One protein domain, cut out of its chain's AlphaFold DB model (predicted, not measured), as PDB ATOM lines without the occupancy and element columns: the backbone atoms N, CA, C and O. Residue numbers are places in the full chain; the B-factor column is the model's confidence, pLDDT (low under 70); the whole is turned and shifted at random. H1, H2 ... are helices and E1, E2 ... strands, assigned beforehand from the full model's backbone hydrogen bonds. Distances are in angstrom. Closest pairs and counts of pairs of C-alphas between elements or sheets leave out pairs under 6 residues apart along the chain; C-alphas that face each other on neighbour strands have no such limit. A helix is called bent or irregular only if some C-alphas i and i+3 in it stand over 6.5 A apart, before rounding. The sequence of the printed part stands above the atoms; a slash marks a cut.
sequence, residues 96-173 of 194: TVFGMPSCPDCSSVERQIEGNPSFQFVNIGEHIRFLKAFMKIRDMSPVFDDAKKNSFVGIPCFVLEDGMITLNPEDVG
ATOM      1  N   THR A  96      12.670 -50.199 -25.051       95.31
ATOM      2  CA  THR A  96      12.295 -49.702 -26.384       95.31
ATOM      3  C   THR A  96      13.537 -49.529 -27.235       95.31
ATOM      4  O   THR A  96      14.415 -48.750 -26.878       95.31
ATOM      5  N   VAL A  97      13.588 -50.218 -28.371       95.88
ATOM      6  CA  VAL A  97      14.716 -50.157 -29.303       95.88
ATOM      7  C   VAL A  97      14.316 -49.331 -30.512       95.88
ATOM      8  O   VAL A  97      13.490 -49.754 -31.314       95.88
ATOM      9  N   PHE A  98      14.896 -48.149 -30.661       95.69
ATOM     10  CA  PHE A  98      14.778 -47.362 -31.878       95.69
ATOM     11  C   PHE A  98      15.863 -47.767 -32.865       95.69
ATOM     12  O   PHE A  98      17.053 -47.668 -32.566       95.69
ATOM     13  N   GLY A  99      15.456 -48.171 -34.061       95.25
ATOM     14  CA  GLY A  99      16.381 -48.586 -35.102       95.25
ATOM     15  C   GLY A  99      15.776 -48.487 -36.490       95.25
ATOM     16  O   GLY A  99      14.632 -48.062 -36.665       95.25
ATOM     17  N   MET A 100      16.562 -48.866 -37.488       94.25
ATOM     18  CA  MET A 100      16.111 -48.975 -38.870       94.25
ATOM     19  C   MET A 100      16.752 -50.216 -39.498       94.25
ATOM     20  O   MET A 100      17.975 -50.313 -39.450       94.25
ATOM     21  N   PRO A 101      15.985 -51.120 -40.132       88.44
ATOM     22  CA  PRO A 101      16.543 -52.337 -40.737       88.44
ATOM     23  C   PRO A 101      17.613 -52.085 -41.817       88.44
ATOM     24  O   PRO A 101      18.417 -52.953 -42.127       88.44
ATOM     25  N   SER A 102      17.670 -50.879 -42.391       87.25
ATOM     26  CA  SER A 102      18.725 -50.494 -43.340       87.25
ATOM     27  C   SER A 102      20.098 -50.258 -42.690       87.25
ATOM     28  O   SER A 102      21.084 -50.101 -43.406       87.25
ATOM     29  N   CYS A 103      20.180 -50.215 -41.359       87.19
ATOM     30  CA  CYS A 103      21.422 -50.130 -40.597       87.19
ATOM     31  C   CYS A 103      21.855 -51.548 -40.164       87.19
ATOM     32  O   CYS A 103      21.057 -52.226 -39.507       87.19
ATOM     33  N   PRO A 104      23.082 -52.002 -40.498       85.12
ATOM     34  CA  PRO A 104      23.581 -53.331 -40.120       85.12
ATOM     35  C   PRO A 104      23.467 -53.614 -38.615       85.12
ATOM     36  O   PRO A 104      22.849 -54.609 -38.229       85.12
ATOM     37  N   ASP A 105      23.894 -52.657 -37.784       87.25
ATOM     38  CA  ASP A 105      23.842 -52.768 -36.322       87.25
ATOM     39  C   ASP A 105      22.404 -52.986 -35.815       87.25
ATOM     40  O   ASP A 105      22.141 -53.809 -34.936       87.25
ATOM     41  N   CYS A 106      21.435 -52.278 -36.405       89.50
ATOM     42  CA  CYS A 106      20.024 -52.419 -36.048       89.50
ATOM     43  C   CYS A 106      19.467 -53.786 -36.452       89.50
ATOM     44  O   CYS A 106      18.719 -54.384 -35.684       89.50
ATOM     45  N   SER A 107      19.849 -54.289 -37.627       89.75
ATOM     46  CA  SER A 107      19.440 -55.611 -38.109       89.75
ATOM     47  C   SER A 107      20.010 -56.746 -37.257       89.75
ATOM     48  O   SER A 107      19.387 -57.802 -37.133       89.75
ATOM     49  N   SER A 108      21.199 -56.572 -36.675       90.19
ATOM     50  CA  SER A 108      21.740 -57.509 -35.683       90.19
ATOM     51  C   SER A 108      20.919 -57.507 -34.400       90.19
ATOM     52  O   SER A 108      20.507 -58.566 -33.927       90.19
ATOM     53  N   VAL A 109      20.614 -56.321 -33.874       93.38
ATOM     54  CA  VAL A 109      19.806 -56.174 -32.659       93.38
ATOM     55  C   VAL A 109      18.405 -56.748 -32.841       93.38
ATOM     56  O   VAL A 109      17.958 -57.502 -31.984       93.38
ATOM     57  N   GLU A 110      17.732 -56.455 -33.957       92.31
ATOM     58  CA  GLU A 110      16.382 -56.957 -34.248       92.31
ATOM     59  C   GLU A 110      16.324 -58.495 -34.240       92.31
ATOM     60  O   GLU A 110      15.418 -59.067 -33.638       92.31
ATOM     61  N   ARG A 111      17.340 -59.167 -34.800       92.12
ATOM     62  CA  ARG A 111      17.471 -60.636 -34.746       92.12
ATOM     63  C   ARG A 111      17.680 -61.164 -33.327       92.12
ATOM     64  O   ARG A 111      17.134 -62.203 -32.979       92.12
ATOM     65  N   GLN A 112      18.480 -60.480 -32.509       94.06
ATOM     66  CA  GLN A 112      18.775 -60.925 -31.139       94.06
ATOM     67  C   GLN A 112      17.565 -60.809 -30.201       94.06
ATOM     68  O   GLN A 112      17.446 -61.584 -29.254       94.06
ATOM     69  N   ILE A 113      16.675 -59.849 -30.455       94.56
ATOM     70  CA  ILE A 113      15.492 -59.595 -29.622       94.56
ATOM     71  C   ILE A 113      14.214 -60.244 -30.165       94.56
ATOM     72  O   ILE A 113      13.143 -60.063 -29.582       94.56
ATOM     73  N   GLU A 114      14.291 -60.982 -31.274       92.44
ATOM     74  CA  GLU A 114      13.129 -61.617 -31.887       92.44
ATOM     75  C   GLU A 114      12.439 -62.573 -30.898       92.44
ATOM     76  O   GLU A 114      13.057 -63.447 -30.293       92.44
ATOM     77  N   GLY A 115      11.135 -62.373 -30.691       90.62
ATOM     78  CA  GLY A 115      10.344 -63.155 -29.736       90.62
ATOM     79  C   GLY A 115      10.631 -62.867 -28.258       90.62
ATOM     80  O   GLY A 115       9.981 -63.466 -27.400       90.62
ATOM     81  N   ASN A 116      11.547 -61.950 -27.933       93.19
ATOM     82  CA  ASN A 116      11.840 -61.578 -26.554       93.19
ATOM     83  C   ASN A 116      10.852 -60.500 -26.056       93.19
ATOM     84  O   ASN A 116      10.897 -59.364 -26.531       93.19
ATOM     85  N   PRO A 117       9.981 -60.803 -25.072       91.62
ATOM     86  CA  PRO A 117       8.973 -59.857 -24.590       91.62
ATOM     87  C   PRO A 117       9.560 -58.669 -23.816       91.62
ATOM     88  O   PRO A 117       8.860 -57.675 -23.621       91.62
ATOM     89  N   SER A 118      10.822 -58.749 -23.383       93.56
ATOM     90  CA  SER A 118      11.521 -57.648 -22.711       93.56
ATOM     91  C   SER A 118      11.882 -56.508 -23.660       93.56
ATOM     92  O   SER A 118      12.248 -55.437 -23.185       93.56
ATOM     93  N   PHE A 119      11.756 -56.691 -24.979       95.19
ATOM     94  CA  PHE A 119      12.101 -55.677 -25.968       95.19
ATOM     95  C   PHE A 119      10.932 -55.342 -26.894       95.19
ATOM     96  O   PHE A 119      10.138 -56.189 -27.294       95.19
ATOM     97  N   GLN A 120      10.862 -54.075 -27.291       95.31
ATOM     98  CA  GLN A 120       9.969 -53.586 -28.331       95.31
ATOM     99  C   GLN A 120      10.785 -52.795 -29.347       95.31
ATOM    100  O   GLN A 120      11.218 -51.675 -29.066       95.31
ATOM    101  N   PHE A 121      10.957 -53.357 -30.542       94.94
ATOM    102  CA  PHE A 121      11.584 -52.650 -31.655       94.94
ATOM    103  C   PHE A 121      10.635 -51.603 -32.246       94.94
ATOM    104  O   PHE A 121       9.422 -51.819 -32.353       94.94
ATOM    105  N   VAL A 122      11.194 -50.456 -32.618       94.31
ATOM    106  CA  VAL A 122      10.512 -49.314 -33.218       94.31
ATOM    107  C   VAL A 122      11.304 -48.878 -34.445       94.31
ATOM    108  O   VAL A 122      12.345 -48.227 -34.333       94.31
ATOM    109  N   ASN A 123      10.778 -49.208 -35.627       94.25
ATOM    110  CA  ASN A 123      11.377 -48.808 -36.893       94.25
ATOM    111  C   ASN A 123      11.150 -47.310 -37.148       94.25
ATOM    112  O   ASN A 123      10.056 -46.871 -37.516       94.25
ATOM    113  N   ILE A 124      12.199 -46.502 -36.993       93.81
ATOM    114  CA  ILE A 124      12.107 -45.048 -37.193       93.81
ATOM    115  C   ILE A 124      11.869 -44.657 -38.657       93.81
ATOM    116  O   ILE A 124      11.394 -43.552 -38.916       93.81
ATOM    117  N   GLY A 125      12.172 -45.550 -39.603       92.50
ATOM    118  CA  GLY A 125      11.973 -45.342 -41.038       92.50
ATOM    119  C   GLY A 125      10.551 -45.619 -41.521       92.50
ATOM    120  O   GLY A 125      10.204 -45.223 -42.628       92.50
ATOM    121  N   GLU A 126       9.711 -46.260 -40.705       90.88
ATOM    122  CA  GLU A 126       8.370 -46.689 -41.121       90.88
ATOM    123  C   GLU A 126       7.379 -45.520 -41.228       90.88
ATOM    124  O   GLU A 126       6.522 -45.483 -42.109       90.88
ATOM    125  N   HIS A 127       7.476 -44.537 -40.328       87.88
ATOM    126  CA  HIS A 127       6.574 -43.388 -40.315       87.88
ATOM    127  C   HIS A 127       7.221 -42.185 -39.630       87.88
ATOM    128  O   HIS A 127       7.842 -42.306 -38.574       87.88
ATOM    129  N   ILE A 128       6.928 -40.977 -40.124       89.06
ATOM    130  CA  ILE A 128       7.432 -39.706 -39.565       89.06
ATOM    131  C   ILE A 128       7.140 -39.506 -38.066       89.06
ATOM    132  O   ILE A 128       7.787 -38.702 -37.404       89.06
ATOM    133  N   ARG A 129       6.170 -40.231 -37.497       86.38
ATOM    134  CA  ARG A 129       5.825 -40.149 -36.072       86.38
ATOM    135  C   ARG A 129       6.820 -40.930 -35.214       86.38
ATOM    136  O   ARG A 129       7.160 -40.452 -34.136       86.38
ATOM    137  N   PHE A 130       7.321 -42.066 -35.710       89.56
ATOM    138  CA  PHE A 130       8.412 -42.809 -35.080       89.56
ATOM    139  C   PHE A 130       9.701 -41.994 -35.122       89.56
ATOM    140  O   PHE A 130      10.321 -41.781 -34.082       89.56
ATOM    141  N   LEU A 131      10.027 -41.422 -36.287       91.31
ATOM    142  CA  LEU A 131      11.183 -40.540 -36.421       91.31
ATOM    143  C   LEU A 131      11.089 -39.324 -35.490       91.31
ATOM    144  O   LEU A 131      12.035 -39.042 -34.768       91.31
ATOM    145  N   LYS A 132       9.944 -38.629 -35.438       87.94
ATOM    146  CA  LYS A 132       9.747 -37.494 -34.516       87.94
ATOM    147  C   LYS A 132       9.903 -37.892 -33.047       87.94
ATOM    148  O   LYS A 132      10.425 -37.098 -32.267       87.94
ATOM    149  N   ALA A 133       9.431 -39.078 -32.661       87.38
ATOM    150  CA  ALA A 133       9.597 -39.584 -31.301       87.38
ATOM    151  C   ALA A 133      11.081 -39.812 -30.976       87.38
ATOM    152  O   ALA A 133      11.557 -39.333 -29.949       87.38
ATOM    153  N   PHE A 134      11.818 -40.446 -31.891       92.81
ATOM    154  CA  PHE A 134      13.258 -40.653 -31.766       92.81
ATOM    155  C   PHE A 134      14.044 -39.334 -31.750       92.81
ATOM    156  O   PHE A 134      14.872 -39.132 -30.869       92.81
ATOM    157  N   MET A 135      13.750 -38.398 -32.660       91.94
ATOM    158  CA  MET A 135      14.433 -37.099 -32.728       91.94
ATOM    159  C   MET A 135      14.311 -36.315 -31.423       91.94
ATOM    160  O   MET A 135      15.292 -35.754 -30.959       91.94
ATOM    161  N   LYS A 136      13.140 -36.331 -30.773       86.94
ATOM    162  CA  LYS A 136      12.982 -35.695 -29.456       86.94
ATOM    163  C   LYS A 136      13.956 -36.259 -28.427       86.94
ATOM    164  O   LYS A 136      14.557 -35.497 -27.681       86.94
ATOM    165  N   ILE A 137      14.105 -37.578 -28.389       89.44
ATOM    166  CA  ILE A 137      15.021 -38.253 -27.467       89.44
ATOM    167  C   ILE A 137      16.472 -37.904 -27.822       89.44
ATOM    168  O   ILE A 137      17.230 -37.473 -26.954       89.44
ATOM    169  N   ARG A 138      16.827 -38.006 -29.106       93.50
ATOM    170  CA  ARG A 138      18.158 -37.704 -29.651       93.50
ATOM    171  C   ARG A 138      18.615 -36.271 -29.388       93.50
ATOM    172  O   ARG A 138      19.767 -36.038 -29.031       93.50
ATOM    173  N   ASP A 139      17.720 -35.311 -29.571       91.50
ATOM    174  CA  ASP A 139      18.055 -33.892 -29.478       91.50
ATOM    175  C   ASP A 139      18.147 -33.419 -28.018       91.50
ATOM    176  O   ASP A 139      18.846 -32.447 -27.736       91.50
ATOM    177  N   MET A 140      17.479 -34.111 -27.086       88.50
ATOM    178  CA  MET A 140      17.479 -33.767 -25.658       88.50
ATOM    179  C   MET A 140      18.513 -34.540 -24.827       88.50
ATOM    180  O   MET A 140      18.883 -34.066 -23.754       88.50
ATOM    181  N   SER A 141      18.955 -35.720 -25.272       91.44
ATOM    182  CA  SER A 141      19.853 -36.576 -24.488       91.44
ATOM    183  C   SER A 141      21.335 -36.345 -24.836       91.44
ATOM    184  O   SER A 141      21.696 -36.397 -26.017       91.44
ATOM    185  N   PRO A 142      22.217 -36.155 -23.832       94.38
ATOM    186  CA  PRO A 142      23.655 -35.969 -24.047       94.38
ATOM    187  C   PRO A 142      24.359 -37.238 -24.549       94.38
ATOM    188  O   PRO A 142      25.426 -37.159 -25.148       94.38
ATOM    189  N   VAL A 143      23.741 -38.415 -24.389       95.38
ATOM    190  CA  VAL A 143      24.263 -39.694 -24.910       95.38
ATOM    191  C   VAL A 143      24.474 -39.650 -26.433       95.38
ATOM    192  O   VAL A 143      25.298 -40.377 -26.979       95.38
ATOM    193  N   PHE A 144      23.772 -38.757 -27.136       96.69
ATOM    194  CA  PHE A 144      23.905 -38.582 -28.581       96.69
ATOM    195  C   PHE A 144      24.949 -37.543 -28.992       96.69
ATOM    196  O   PHE A 144      25.094 -37.301 -30.191       96.69
ATOM    197  N   ASP A 145      25.640 -36.878 -28.068       95.44
ATOM    198  CA  ASP A 145      26.534 -35.763 -28.406       95.44
ATOM    199  C   ASP A 145      27.674 -36.200 -29.332       95.44
ATOM    200  O   ASP A 145      27.895 -35.564 -30.368       95.44
ATOM    201  N   ASP A 146      28.307 -37.340 -29.052       94.56
ATOM    202  CA  ASP A 146      29.346 -37.903 -29.919       94.56
ATOM    203  C   ASP A 146      28.785 -38.382 -31.262       94.56
ATOM    204  O   ASP A 146      29.385 -38.129 -32.311       94.56
ATOM    205  N   ALA A 147      27.606 -39.008 -31.269       93.69
ATOM    206  CA  ALA A 147      26.947 -39.411 -32.510       93.69
ATOM    207  C   ALA A 147      26.659 -38.188 -33.399       93.69
ATOM    208  O   ALA A 147      27.032 -38.172 -34.572       93.69
ATOM    209  N   LYS A 148      26.074 -37.123 -32.834       94.44
ATOM    210  CA  LYS A 148      25.786 -35.861 -33.535       94.44
ATOM    211  C   LYS A 148      27.065 -35.209 -34.060       94.44
ATOM    212  O   LYS A 148      27.095 -34.801 -35.219       94.44
ATOM    213  N   LYS A 149      28.124 -35.149 -33.244       95.38
ATOM    214  CA  LYS A 149      29.428 -34.576 -33.623       95.38
ATOM    215  C   LYS A 149      30.040 -35.276 -34.837       95.38
ATOM    216  O   LYS A 149      30.643 -34.619 -35.679       95.38
ATOM    217  N   ASN A 150      29.843 -36.585 -34.947       93.62
ATOM    218  CA  ASN A 150      30.357 -37.402 -36.044       93.62
ATOM    219  C   ASN A 150      29.337 -37.613 -37.180       93.62
ATOM    220  O   ASN A 150      29.538 -38.464 -38.039       93.62
ATOM    221  N   SER A 151      28.247 -36.835 -37.217       91.06
ATOM    222  CA  SER A 151      27.170 -36.950 -38.219       91.06
ATOM    223  C   SER A 151      26.458 -38.311 -38.254       91.06
ATOM    224  O   SER A 151      25.794 -38.642 -39.236       91.06
ATOM    225  N   PHE A 152      26.531 -39.085 -37.173       92.19
ATOM    226  CA  PHE A 152      25.779 -40.323 -37.019       92.19
ATOM    227  C   PHE A 152      24.347 -40.064 -36.540       92.19
ATOM    228  O   PHE A 152      24.025 -39.088 -35.847       92.19
ATOM    229  N   VAL A 153      23.461 -40.992 -36.897       92.00
ATOM    230  CA  VAL A 153      22.063 -40.976 -36.448       92.00
ATOM    231  C   VAL A 153      21.969 -41.329 -34.958       92.00
ATOM    232  O   VAL A 153      21.177 -40.709 -34.253       92.00
ATOM    233  N   GLY A 154      22.810 -42.246 -34.464       93.69
ATOM    234  CA  GLY A 154      22.738 -42.765 -33.091       93.69
ATOM    235  C   GLY A 154      21.695 -43.876 -32.943       93.69
ATOM    236  O   GLY A 154      20.876 -43.837 -32.033       93.69
ATOM    237  N   ILE A 155      21.674 -44.814 -33.890       94.88
ATOM    238  CA  ILE A 155      20.886 -46.049 -33.814       94.88
ATOM    239  C   ILE A 155      21.842 -47.248 -33.891       94.88
ATOM    240  O   ILE A 155      22.866 -47.114 -34.560       94.88
ATOM    241  N   PRO A 156      21.521 -48.395 -33.270       95.25
ATOM    242  CA  PRO A 156      20.357 -48.638 -32.413       95.25
ATOM    243  C   PRO A 156      20.406 -47.816 -31.115       95.25
ATOM    244  O   PRO A 156      21.466 -47.572 -30.549       95.25
ATOM    245  N   CYS A 157      19.245 -47.344 -30.669       96.31
ATOM    246  CA  CYS A 157      19.081 -46.602 -29.420       96.31
ATOM    247  C   CYS A 157      18.136 -47.366 -28.500       96.31
ATOM    248  O   CYS A 157      17.049 -47.766 -28.921       96.31
ATOM    249  N   PHE A 158      18.532 -47.523 -27.244       96.25
ATOM    250  CA  PHE A 158      17.805 -48.278 -26.239       96.25
ATOM    251  C   PHE A 158      17.276 -47.329 -25.173       96.25
ATOM    252  O   PHE A 158      18.041 -46.578 -24.571       96.25
ATOM    253  N   VAL A 159      15.967 -47.369 -24.935       94.38
ATOM    254  CA  VAL A 159      15.313 -46.693 -23.810       94.38
ATOM    255  C   VAL A 159      14.901 -47.754 -22.800       94.38
ATOM    256  O   VAL A 159      14.001 -48.555 -23.081       94.38
ATOM    257  N   LEU A 160      15.573 -47.750 -21.655       92.94
ATOM    258  CA  LEU A 160      15.392 -48.708 -20.571       92.94
ATOM    259  C   LEU A 160      14.081 -48.461 -19.813       92.94
ATOM    260  O   LEU A 160      13.384 -47.457 -20.000       92.94
ATOM    261  N   GLU A 161      13.746 -49.412 -18.953       89.38
ATOM    262  CA  GLU A 161      12.589 -49.423 -18.062       89.38
ATOM    263  C   GLU A 161      12.524 -48.205 -17.136       89.38
ATOM    264  O   GLU A 161      11.446 -47.677 -16.880       89.38
ATOM    265  N   ASP A 162      13.673 -47.736 -16.659       84.44
ATOM    266  CA  ASP A 162      13.801 -46.573 -15.777       84.44
ATOM    267  C   ASP A 162      13.879 -45.234 -16.536       84.44
ATOM    268  O   ASP A 162      13.979 -44.164 -15.929       84.44
ATOM    269  N   GLY A 163      13.808 -45.282 -17.871       84.94
ATOM    270  CA  GLY A 163      13.921 -44.127 -18.753       84.94
ATOM    271  C   GLY A 163      15.357 -43.730 -19.101       84.94
ATOM    272  O   GLY A 163      15.531 -42.751 -19.834       84.94
ATOM    273  N   MET A 164      16.376 -44.461 -18.631       90.50
ATOM    274  CA  MET A 164      17.749 -44.272 -19.096       90.50
ATOM    275  C   MET A 164      17.872 -44.608 -20.582       90.50
ATOM    276  O   MET A 164      17.129 -45.421 -21.134       90.50
ATOM    277  N   ILE A 165      18.817 -43.944 -21.245       94.69
ATOM    278  CA  ILE A 165      19.066 -44.107 -22.675       94.69
ATOM    279  C   ILE A 165      20.509 -44.553 -22.864       94.69
ATOM    280  O   ILE A 165      21.413 -43.927 -22.315       94.69
ATOM    281  N   THR A 166      20.722 -45.580 -23.679       95.50
ATOM    282  CA  THR A 166      22.052 -46.027 -24.109       95.50
ATOM    283  C   THR A 166      22.062 -46.320 -25.608       95.50
ATOM    284  O   THR A 166      21.017 -46.564 -26.217       95.50
ATOM    285  N   LEU A 167      23.245 -46.257 -26.215       95.44
ATOM    286  CA  LEU A 167      23.501 -46.682 -27.596       95.44
ATOM    287  C   LEU A 167      24.285 -47.999 -27.652       95.44
ATOM    288  O   LEU A 167      24.519 -48.520 -28.739       95.44
ATOM    289  N   ASN A 168      24.686 -48.543 -26.500       93.94
ATOM    290  CA  ASN A 168      25.486 -49.756 -26.427       93.94
ATOM    291  C   ASN A 168      24.572 -50.972 -26.219       93.94
ATOM    292  O   ASN A 168      23.864 -51.030 -25.212       93.94
ATOM    293  N   PRO A 169      24.603 -51.976 -27.113       93.69
ATOM    294  CA  PRO A 169      23.817 -53.200 -26.946       93.69
ATOM    295  C   PRO A 169      24.176 -53.990 -25.675       93.69
ATOM    296  O   PRO A 169      23.311 -54.619 -25.069       93.69
ATOM    297  N   GLU A 170      25.434 -53.928 -25.235       93.88
ATOM    298  CA  GLU A 170      25.914 -54.677 -24.064       93.88
ATOM    299  C   GLU A 170      25.264 -54.211 -22.754       93.88
ATOM    300  O   GLU A 170      25.001 -55.034 -21.876       93.88
ATOM    301  N   ASP A 171      24.908 -52.927 -22.656       93.56
ATOM    302  CA  ASP A 171      24.229 -52.351 -21.485       93.56
ATOM    303  C   ASP A 171      22.830 -52.951 -21.267       93.56
ATOM    304  O   ASP A 171      22.283 -52.885 -20.166       93.56
ATOM    305  N   VAL A 172      22.249 -53.553 -22.308       93.56
ATOM    306  CA  VAL A 172      20.948 -54.238 -22.268       93.56
ATOM    307  C   VAL A 172      21.080 -55.754 -22.448       93.56
ATOM    308  O   VAL A 172      20.099 -56.441 -22.728       93.56
ATOM    309  N   GLY A 173      22.290 -56.298 -22.280       92.31
ATOM    310  CA  GLY A 173      22.555 -57.736 -22.352       92.31
ATOM    311  C   GLY A 173      22.547 -58.317 -23.767       92.31
ATOM    312  O   GLY A 173      22.430 -59.534 -23.920       92.31
TER     313      GLY A 173
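This is residues 96 to 173 of the 194 residues of the protein "Glutaredoxin" of Bilifractor porci (UniProt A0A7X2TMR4). A small sheet of three strands is the middle layer of the domain, with H1 on one face and H2 on the other; H3 sits off past the end of H2, and H4 grazes the sheet. The printed part has 78 residues, with four named helices and three named strands in the order E1, H1, E2, H2, H3, E3, H4, and its class is mixed. The sheet runs E2, E1, E3 and is mixed; E1, H1 and E2 form a strand-helix-strand unit, two parallel neighbour strands with a helix between, and its crossover is right-handed. The whole is compact, with a radius of gyration of the C-alphas of 11.7 A and spans of 33 by 25 by 21 A.

Inner strand E1, residues 96 to 99, is parallel to edge strand E2, residues 119 to 123, with N 122 and O 97 2.7 A apart, within hydrogen-bond range. Edge strand E3, residues 157 to 159, is antiparallel to E1, with N 98 and O 157 2.8 A apart. H1, residues 104 to 112, runs along the strands at a height over the sheet of 9.7 A; its closest C-alphas to E1 are those of Cys 106 and Gly 99, 5.4 A. On the opposite face H2, residues 128 to 140, runs slantwise, at 57 degrees to E2 on the local plane. H3, residues 142 to 149, is close to H2 but not clearly touching, the closest C-alphas being Arg 138 and Phe 144, 5.9 A. H4, residues 169 to 172, only grazes the sheet. Every O i to N i+4 pair is within range in H1 and H2, 2 of 4 in H3; H4 is too short for one.

E1 begins at C-alpha 96 (12.295, -49.702, -26.384) and is 9.7 A long from first to last C-alpha, H1 12.7 A, E2 12.9 A. H2, 18.2 A, begins at C-alpha 128 (7.432, -39.706, -39.565). H3, 11.3 A, is irregular, with C-alphas 143 and 146 7.4 A apart. E3 is 6.8 A; H4, 5.6 A, ends at C-alpha 172 (20.948, -54.238, -22.268).

The C-alphas farthest apart, those of Gly 115 and Lys 149, are 34.6 A apart. The printed part has no cut, and no link is long. The mean pLDDT of the printed part is 92.2, and no printed residue is under 70.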